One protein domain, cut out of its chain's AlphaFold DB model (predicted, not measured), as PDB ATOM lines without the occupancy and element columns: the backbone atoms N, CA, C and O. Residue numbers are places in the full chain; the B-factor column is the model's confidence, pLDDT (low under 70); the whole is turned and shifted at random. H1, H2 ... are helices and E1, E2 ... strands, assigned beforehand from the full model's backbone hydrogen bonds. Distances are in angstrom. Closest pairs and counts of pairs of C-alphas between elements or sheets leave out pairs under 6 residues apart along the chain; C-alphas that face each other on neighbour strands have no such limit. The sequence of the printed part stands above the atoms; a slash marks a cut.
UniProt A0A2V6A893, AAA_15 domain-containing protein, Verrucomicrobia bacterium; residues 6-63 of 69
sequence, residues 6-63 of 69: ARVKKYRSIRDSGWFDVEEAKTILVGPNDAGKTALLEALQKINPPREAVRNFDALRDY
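This is residues 6 to 63 of the 69 residues of the protein "AAA_15 domain-containing protein" of Verrucomicrobia bacterium (UniProt A0A2V6A893). There is little regular structure here: a tiny hairpin of strands E1 and E2 sits beside helix H1, short helix H2 lies near Tyr 11 of E1, and residues 23 to 28 and 48 to 53 of two long loops stick out. The printed part has 58 residues, 19 in named elements, in chain order E1, E2, H1, H2; the class is mixed, the sheet antiparallel. It is only just compact, close to loose, with radius of gyration of the C-alphas 12.1 A and spans 29 by 24 by 20 A.

Find E1, residues 9 to 11, from C-alpha 9 at (-2.177, 0.512, 42.781), then E2, residues 14 to 16. H1, residues 37 to 45, runs 12.7 A; H2, residues 59 to 62, ends at C-alpha 62 (-2.653, -6.650, 34.666).

E1 and E2 form an antiparallel hairpin at 171 degrees; look for N 14 and O 11, 2.8 A, within hydrogen-bond range. The closest C-alphas of E1 and H1 are Tyr 11 and Ala 43, 7.1 A; of E1 and H2, Tyr 11 and Asp 62, 5.5 A. H2 is apart from E2 and H1. Every O i to N i+4 pair in H1 is within hydrogen-bond range; H2 is too short for one.

The farthest C-alphas, Ala 25 and Leu 60, are 35.8 A apart. The printed part has no cut; the links E2 to H1 and H1 to H2 are long. No printed residue is under 70 in pLDDT.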
ATOM      1  N   ALA A   6       8.024   4.977  45.344       96.69
ATOM      2  CA  ALA A   6       7.027   4.388  44.464       96.69
ATOM      3  C   ALA A   6       5.747   4.006  45.205       96.69
ATOM      4  O   ALA A   6       5.735   3.814  46.420       96.69
ATOM      5  N   ARG A   7       4.662   3.905  44.438       97.44
ATOM      6  CA  ARG A   7       3.375   3.363  44.869       97.44
ATOM      7  C   ARG A   7       2.730   2.649  43.695       97.44
ATOM      8  O   ARG A   7       2.561   3.241  42.631       97.44
ATOM      9  N   VAL A   8       2.347   1.398  43.902       96.44
ATOM     10  CA  VAL A   8       1.649   0.575  42.916       96.44
ATOM     11  C   VAL A   8       0.218   0.374  43.393       96.44
ATOM     12  O   VAL A   8      -0.021   0.002  44.540       96.44
ATOM     13  N   LYS A   9      -0.743   0.647  42.511       96.00
ATOM     14  CA  LYS A   9      -2.177   0.512  42.781       96.00
ATOM     15  C   LYS A   9      -2.834  -0.276  41.667       96.00
ATOM     16  O   LYS A   9      -2.483  -0.076  40.508       96.00
ATOM     17  N   LYS A  10      -3.833  -1.085  42.028       94.88
ATOM     18  CA  LYS A  10      -4.678  -1.826  41.081       94.88
ATOM     19  C   LYS A  10      -3.850  -2.582  40.022       94.88
ATOM     20  O   LYS A  10      -4.154  -2.490  38.840       94.88
ATOM     21  N   TYR A  11      -2.816  -3.314  40.442       95.50
ATOM     22  CA  TYR A  11      -1.983  -4.124  39.543       95.50
ATOM     23  C   TYR A  11      -1.885  -5.563  40.052       95.50
ATOM     24  O   TYR A  11      -1.290  -5.818  41.100       95.50
ATOM     25  N   ARG A  12      -2.454  -6.511  39.304       94.00
ATOM     26  CA  ARG A  12      -2.548  -7.935  39.654       94.00
ATOM     27  C   ARG A  12      -3.057  -8.117  41.092       94.00
ATOM     28  O   ARG A  12      -4.148  -7.658  41.408       94.00
ATOM     29  N   SER A  13      -2.279  -8.756  41.969       93.38
ATOM     30  CA  SER A  13      -2.638  -8.969  43.378       93.38
ATOM     31  C   SER A  13      -2.472  -7.728  44.269       93.38
ATOM     32  O   SER A  13      -2.883  -7.751  45.426       93.38
ATOM     33  N   ILE A  14      -1.900  -6.629  43.762       94.94
ATOM     34  CA  ILE A  14      -1.659  -5.403  44.529       94.94
ATOM     35  C   ILE A  14      -2.882  -4.488  44.438       94.94
ATOM     36  O   ILE A  14      -3.129  -3.847  43.410       94.94
ATOM     37  N   ARG A  15      -3.616  -4.360  45.551       94.44
ATOM     38  CA  ARG A  15      -4.655  -3.329  45.712       94.44
ATOM     39  C   ARG A  15      -4.012  -1.947  45.833       94.44
ATOM     40  O   ARG A  15      -4.303  -1.059  45.031       94.44
ATOM     41  N   ASP A  16      -3.115  -1.800  46.802       96.31
ATOM     42  CA  ASP A  16      -2.327  -0.597  47.061       96.31
ATOM     43  C   ASP A  16      -1.086  -0.977  47.877       96.31
ATOM     44  O   ASP A  16      -1.219  -1.558  48.951       96.31
ATOM     45  N   SER A  17       0.112  -0.674  47.380       96.88
ATOM     46  CA  SER A  17       1.353  -0.890  48.137       96.88
ATOM     47  C   SER A  17       1.584   0.165  49.222       96.88
ATOM     48  O   SER A  17       2.520   0.036  50.004       96.88
ATOM     49  N   GLY A  18       0.816   1.260  49.209       97.81
ATOM     50  CA  GLY A  18       1.226   2.499  49.856       97.81
ATOM     51  C   GLY A  18       2.459   3.106  49.179       97.81
ATOM     52  O   GLY A  18       3.015   2.556  48.223       97.81
ATOM     53  N   TRP A  19       2.868   4.281  49.654       97.81
ATOM     54  CA  TRP A  19       4.148   4.856  49.257       97.81
ATOM     55  C   TRP A  19       5.275   4.194  50.042       97.81
ATOM     56  O   TRP A  19       5.215   4.156  51.267       97.81
ATOM     57  N   PHE A  20       6.316   3.752  49.345       97.06
ATOM     58  CA  PHE A  20       7.547   3.264  49.958       97.06
ATOM     59  C   PHE A  20       8.762   3.933  49.320       97.06
ATOM     60  O   PHE A  20       8.748   4.273  48.131       97.06
ATOM     61  N   ASP A  21       9.792   4.141  50.131       97.19
ATOM     62  CA  ASP A  21      11.069   4.695  49.701       97.19
ATOM     63  C   ASP A  21      11.951   3.599  49.092       97.19
ATOM     64  O   ASP A  21      11.888   2.428  49.472       97.19
ATOM     65  N   VAL A  22      12.746   3.985  48.098       96.25
ATOM     66  CA  VAL A  22      13.780   3.143  47.500       96.25
ATOM     67  C   VAL A  22      15.112   3.627  48.047       96.25
ATOM     68  O   VAL A  22      15.568   4.722  47.713       96.25
ATOM     69  N   GLU A  23      15.701   2.800  48.904       95.12
ATOM     70  CA  GLU A  23      16.995   3.038  49.541       95.12
ATOM     71  C   GLU A  23      18.083   3.290  48.499       95.12
ATOM     72  O   GLU A  23      18.118   2.648  47.444       95.12
ATOM     73  N   GLU A  24      19.014   4.190  48.817       93.00
ATOM     74  CA  GLU A  24      20.092   4.533  47.897       93.00
ATOM     75  C   GLU A  24      20.971   3.311  47.596       93.00
ATOM     76  O   GLU A  24      21.234   3.010  46.433       93.00
ATOM     77  N   ALA A  25      21.393   2.572  48.620       94.25
ATOM     78  CA  ALA A  25      22.295   1.440  48.438       94.25
ATOM     79  C   ALA A  25      21.564   0.158  48.013       94.25
ATOM     80  O   ALA A  25      21.893  -0.444  46.989       94.25
ATOM     81  N   LYS A  26      20.588  -0.296  48.811       94.19
ATOM     82  CA  LYS A  26      19.900  -1.573  48.586       94.19
ATOM     83  C   LYS A  26      18.522  -1.579  49.233       94.19
ATOM     84  O   LYS A  26      18.400  -1.388  50.433       94.19
ATOM     85  N   THR A  27      17.503  -1.896  48.441       95.69
ATOM     86  CA  THR A  27      16.144  -2.180  48.924       95.69
ATOM     87  C   THR A  27      15.896  -3.687  48.854       95.69
ATOM     88  O   THR A  27      16.251  -4.317  47.856       95.69
ATOM     89  N   ILE A  28      15.303  -4.284  49.891       96.50
ATOM     90  CA  ILE A  28      15.023  -5.729  49.961       96.50
ATOM     91  C   ILE A  28      13.517  -5.944  50.132       96.50
ATOM     92  O   ILE A  28      12.906  -5.378  51.032       96.50
ATOM     93  N   LEU A  29      12.925  -6.788  49.283       96.25
ATOM     94  CA  LEU A  29      11.522  -7.193  49.380       96.25
ATOM     95  C   LEU A  29      11.435  -8.596  49.988       96.25
ATOM     96  O   LEU A  29      11.897  -9.563  49.384       96.25
ATOM     97  N   VAL A  30      10.809  -8.716  51.159       96.56
ATOM     98  CA  VAL A  30      10.592  -9.992  51.858       96.56
ATOM     99  C   VAL A  30       9.109 -10.246  52.091       96.56
ATOM    100  O   VAL A  30       8.300  -9.324  52.118       96.56
ATOM    101  N   GLY A  31       8.743 -11.516  52.223       95.75
ATOM    102  CA  GLY A  31       7.377 -11.936  52.519       95.75
ATOM    103  C   GLY A  31       7.079 -13.334  51.974       95.75
ATOM    104  O   GLY A  31       7.883 -13.854  51.192       95.75
ATOM    105  N   PRO A  32       5.928 -13.926  52.329       97.62
ATOM    106  CA  PRO A  32       5.516 -15.248  51.861       97.62
ATOM    107  C   PRO A  32       5.412 -15.355  50.333       97.62
ATOM    108  O   PRO A  32       5.418 -14.347  49.611       97.62
ATOM    109  N   ASN A  33       5.291 -16.583  49.831       95.38
ATOM    110  CA  ASN A  33       4.892 -16.813  48.443       95.38
ATOM    111  C   ASN A  33       3.554 -16.114  48.160       95.38
ATOM    112  O   ASN A  33       2.750 -15.907  49.065       95.38
ATOM    113  N   ASP A  34       3.386 -15.647  46.924       93.94
ATOM    114  CA  ASP A  34       2.188 -14.931  46.463       93.94
ATOM    115  C   ASP A  34       1.868 -13.596  47.162       93.94
ATOM    116  O   ASP A  34       0.894 -12.932  46.819       93.94
ATOM    117  N   ALA A  35       2.760 -13.090  48.022       95.69
ATOM    118  CA  ALA A  35       2.628 -11.774  48.658       95.69
ATOM    119  C   ALA A  35       2.752 -10.566  47.694       95.69
ATOM    120  O   ALA A  35       2.816  -9.424  48.135       95.69
ATOM    121  N   GLY A  36       2.847 -10.785  46.376       95.62
ATOM    122  CA  GLY A  36       2.885  -9.708  45.375       95.62
ATOM    123  C   GLY A  36       4.262  -9.089  45.100       95.62
ATOM    124  O   GLY A  36       4.345  -8.134  44.336       95.62
ATOM    125  N   LYS A  37       5.356  -9.644  45.645       97.56
ATOM    126  CA  LYS A  37       6.734  -9.139  45.429       97.56
ATOM    127  C   LYS A  37       7.110  -9.056  43.943       97.56
ATOM    128  O   LYS A  37       7.577  -8.020  43.480       97.56
ATOM    129  N   THR A  38       6.855 -10.124  43.185       96.62
ATOM    130  CA  THR A  38       7.105 -10.160  41.734       96.62
ATOM    131  C   THR A  38       6.216  -9.164  40.991       96.62
ATOM    132  O   THR A  38       6.712  -8.415  40.156       96.62
ATOM    133  N   ALA A  39       4.929  -9.090  41.347       95.88
ATOM    134  CA  ALA A  39       3.995  -8.142  40.741       95.88
ATOM    135  C   ALA A  39       4.432  -6.681  40.961       95.88
ATOM    136  O   ALA A  39       4.317  -5.861  40.055       95.88
ATOM    137  N   LEU A  40       4.987  -6.359  42.134       96.88
ATOM    138  CA  LEU A  40       5.507  -5.026  42.428       96.88
ATOM    139  C   LEU A  40       6.650  -4.664  41.473       96.88
ATOM    140  O   LEU A  40       6.619  -3.605  40.853       96.88
ATOM    141  N   LEU A  41       7.634  -5.558  41.320       95.31
ATOM    142  CA  LEU A  41       8.788  -5.330  40.448       95.31
ATOM    143  C   LEU A  41       8.388  -5.202  38.973       95.31
ATOM    144  O   LEU A  41       8.870  -4.300  38.290       95.31
ATOM    145  N   GLU A  42       7.473  -6.041  38.487       94.31
ATOM    146  CA  GLU A  42       6.963  -5.938  37.113       94.31
ATOM    147  C   GLU A  42       6.223  -4.616  36.860       94.31
ATOM    148  O   GLU A  42       6.356  -4.031  35.784       94.31
ATOM    149  N   ALA A  43       5.449  -4.122  37.834       94.12
ATOM    150  CA  ALA A  43       4.775  -2.833  37.714       94.12
ATOM    151  C   ALA A  43       5.783  -1.679  37.615       94.12
ATOM    152  O   ALA A  43       5.637  -0.807  36.759       94.12
ATOM    153  N   LEU A  44       6.831  -1.693  38.447       93.19
ATOM    154  CA  LEU A  44       7.894  -0.682  38.411       93.19
ATOM    155  C   LEU A  44       8.665  -0.707  37.088       93.19
ATOM    156  O   LEU A  44       8.974   0.351  36.540       93.19
ATOM    157  N   GLN A  45       8.936  -1.896  36.547       91.06
ATOM    158  CA  GLN A  45       9.636  -2.062  35.271       91.06
ATOM    159  C   GLN A  45       8.897  -1.382  34.105       91.06
ATOM    160  O   GLN A  45       9.529  -0.881  33.177       91.06
ATOM    161  N   LYS A  46       7.562  -1.323  34.164       88.75
ATOM    162  CA  LYS A  46       6.718  -0.701  33.134       88.75
ATOM    163  C   LYS A  46       6.697   0.835  33.178       88.75
ATOM    164  O   LYS A  46       6.231   1.431  32.215       88.75
ATOM    165  N   ILE A  47       7.184   1.484  34.245       85.50
ATOM    166  CA  ILE A  47       7.216   2.962  34.350       85.50
ATOM    167  C   ILE A  47       8.209   3.564  33.348       85.50
ATOM    168  O   ILE A  47       7.946   4.607  32.757       85.50
ATOM    169  N   ASN A  48       9.355   2.910  33.173       84.25
ATOM    170  CA  ASN A  48      10.376   3.295  32.206       84.25
ATOM    171  C   ASN A  48      10.936   2.025  31.547       84.25
ATOM    172  O   ASN A  48      11.993   1.536  31.962       84.25
ATOM    173  N   PRO A  49      10.195   1.443  30.590       84.12
ATOM    174  CA  PRO A  49      10.553   0.166  30.000       84.12
ATOM    175  C   PRO A  49      11.807   0.296  29.115       84.12
ATOM    176  O   PRO A  49      11.996   1.317  28.448       84.12
ATOM    177  N   PRO A  50      12.666  -0.740  29.047       81.38
ATOM    178  CA  PRO A  50      13.673  -0.844  27.996       81.38
ATOM    179  C   PRO A  50      12.980  -0.836  26.630       81.38
ATOM    180  O   PRO A  50      11.908  -1.425  26.497       81.38
ATOM    181  N   ARG A  51      13.604  -0.212  25.622       73.88
ATOM    182  CA  ARG A  51      12.981   0.128  24.325       73.88
ATOM    183  C   ARG A  51      12.222  -1.014  23.629       73.88
ATOM    184  O   ARG A  51      11.290  -0.718  22.895       73.88
ATOM    185  N   GLU A  52      12.580  -2.278  23.863       71.69
ATOM    186  CA  GLU A  52      12.018  -3.419  23.116       71.69
ATOM    187  C   GLU A  52      11.616  -4.632  23.977       71.69
ATOM    188  O   GLU A  52      11.126  -5.624  23.449       71.69
ATOM    189  N   ALA A  53      11.792  -4.594  25.304       73.25
ATOM    190  CA  ALA A  53      11.744  -5.824  26.113       73.25
ATOM    191  C   ALA A  53      10.459  -6.027  26.933       73.25
ATOM    192  O   ALA A  53      10.185  -7.140  27.383       73.25
ATOM    193  N   VAL A  54       9.679  -4.974  27.188       81.62
ATOM    194  CA  VAL A  54       8.578  -5.033  28.161       81.62
ATOM    195  C   VAL A  54       7.265  -4.689  27.482       81.62
ATOM    196  O   VAL A  54       7.068  -3.570  27.014       81.62
ATOM    197  N   ARG A  55       6.336  -5.653  27.464       86.19
ATOM    198  CA  ARG A  55       4.976  -5.418  26.963       86.19
ATOM    199  C   ARG A  55       4.296  -4.288  27.741       86.19
ATOM    200  O   ARG A  55       4.451  -4.186  28.964       86.19
ATOM    201  N   ASN A  56       3.448  -3.527  27.055       86.12
ATOM    202  CA  ASN A  56       2.552  -2.557  27.684       86.12
ATOM    203  C   ASN A  56       1.575  -3.228  28.672       86.12
ATOM    204  O   ASN A  56       1.509  -4.459  28.793       86.12
ATOM    205  N   PHE A  57       0.850  -2.414  29.443       89.00
ATOM    206  CA  PHE A  57      -0.215  -2.909  30.316       89.00
ATOM    207  C   PHE A  57      -1.314  -3.598  29.501       89.00
ATOM    208  O   PHE A  57      -1.762  -3.076  28.484       89.00
ATOM    209  N   ASP A  58      -1.751  -4.758  29.976       91.00
ATOM    210  CA  ASP A  58      -2.888  -5.499  29.431       91.00
ATOM    211  C   ASP A  58      -4.074  -5.346  30.388       91.00
ATOM    212  O   ASP A  58      -4.011  -5.796  31.533       91.00
ATOM    213  N   ALA A  59      -5.154  -4.717  29.916       89.06
ATOM    214  CA  ALA A  59      -6.361  -4.460  30.701       89.06
ATOM    215  C   ALA A  59      -6.921  -5.723  31.383       89.06
ATOM    216  O   ALA A  59      -7.324  -5.680  32.543       89.06
ATOM    217  N   LEU A  60      -6.917  -6.855  30.675       89.06
ATOM    218  CA  LEU A  60      -7.557  -8.096  31.106       89.06
ATOM    219  C   LEU A  60      -6.687  -8.934  32.046       89.06
ATOM    220  O   LEU A  60      -7.230  -9.805  32.740       89.06
ATOM    221  N   ARG A  61      -5.365  -8.721  32.021       89.19
ATOM    222  CA  ARG A  61      -4.373  -9.497  32.787       89.19
ATOM    223  C   ARG A  61      -3.737  -8.723  33.933       89.19
ATOM    224  O   ARG A  61      -3.461  -9.309  34.976       89.19
ATOM    225  N   ASP A  62      -3.445  -7.444  33.727       92.88
ATOM    226  CA  ASP A  62      -2.653  -6.650  34.666       92.88
ATOM    227  C   ASP A  62      -3.519  -5.873  35.656       92.88
ATOM    228  O   ASP A  62      -3.054  -5.605  36.761       92.88
ATOM    229  N   TYR A  63      -4.766  -5.545  35.314       91.94
ATOM    230  CA  TYR A  63      -5.666  -4.844  36.227       91.94
ATOM    231  C   TYR A  63      -6.650  -5.816  36.891       91.94
ATOM    232  O   TYR A  63      -7.153  -6.734  36.236       91.94
TER     233      TYR A  63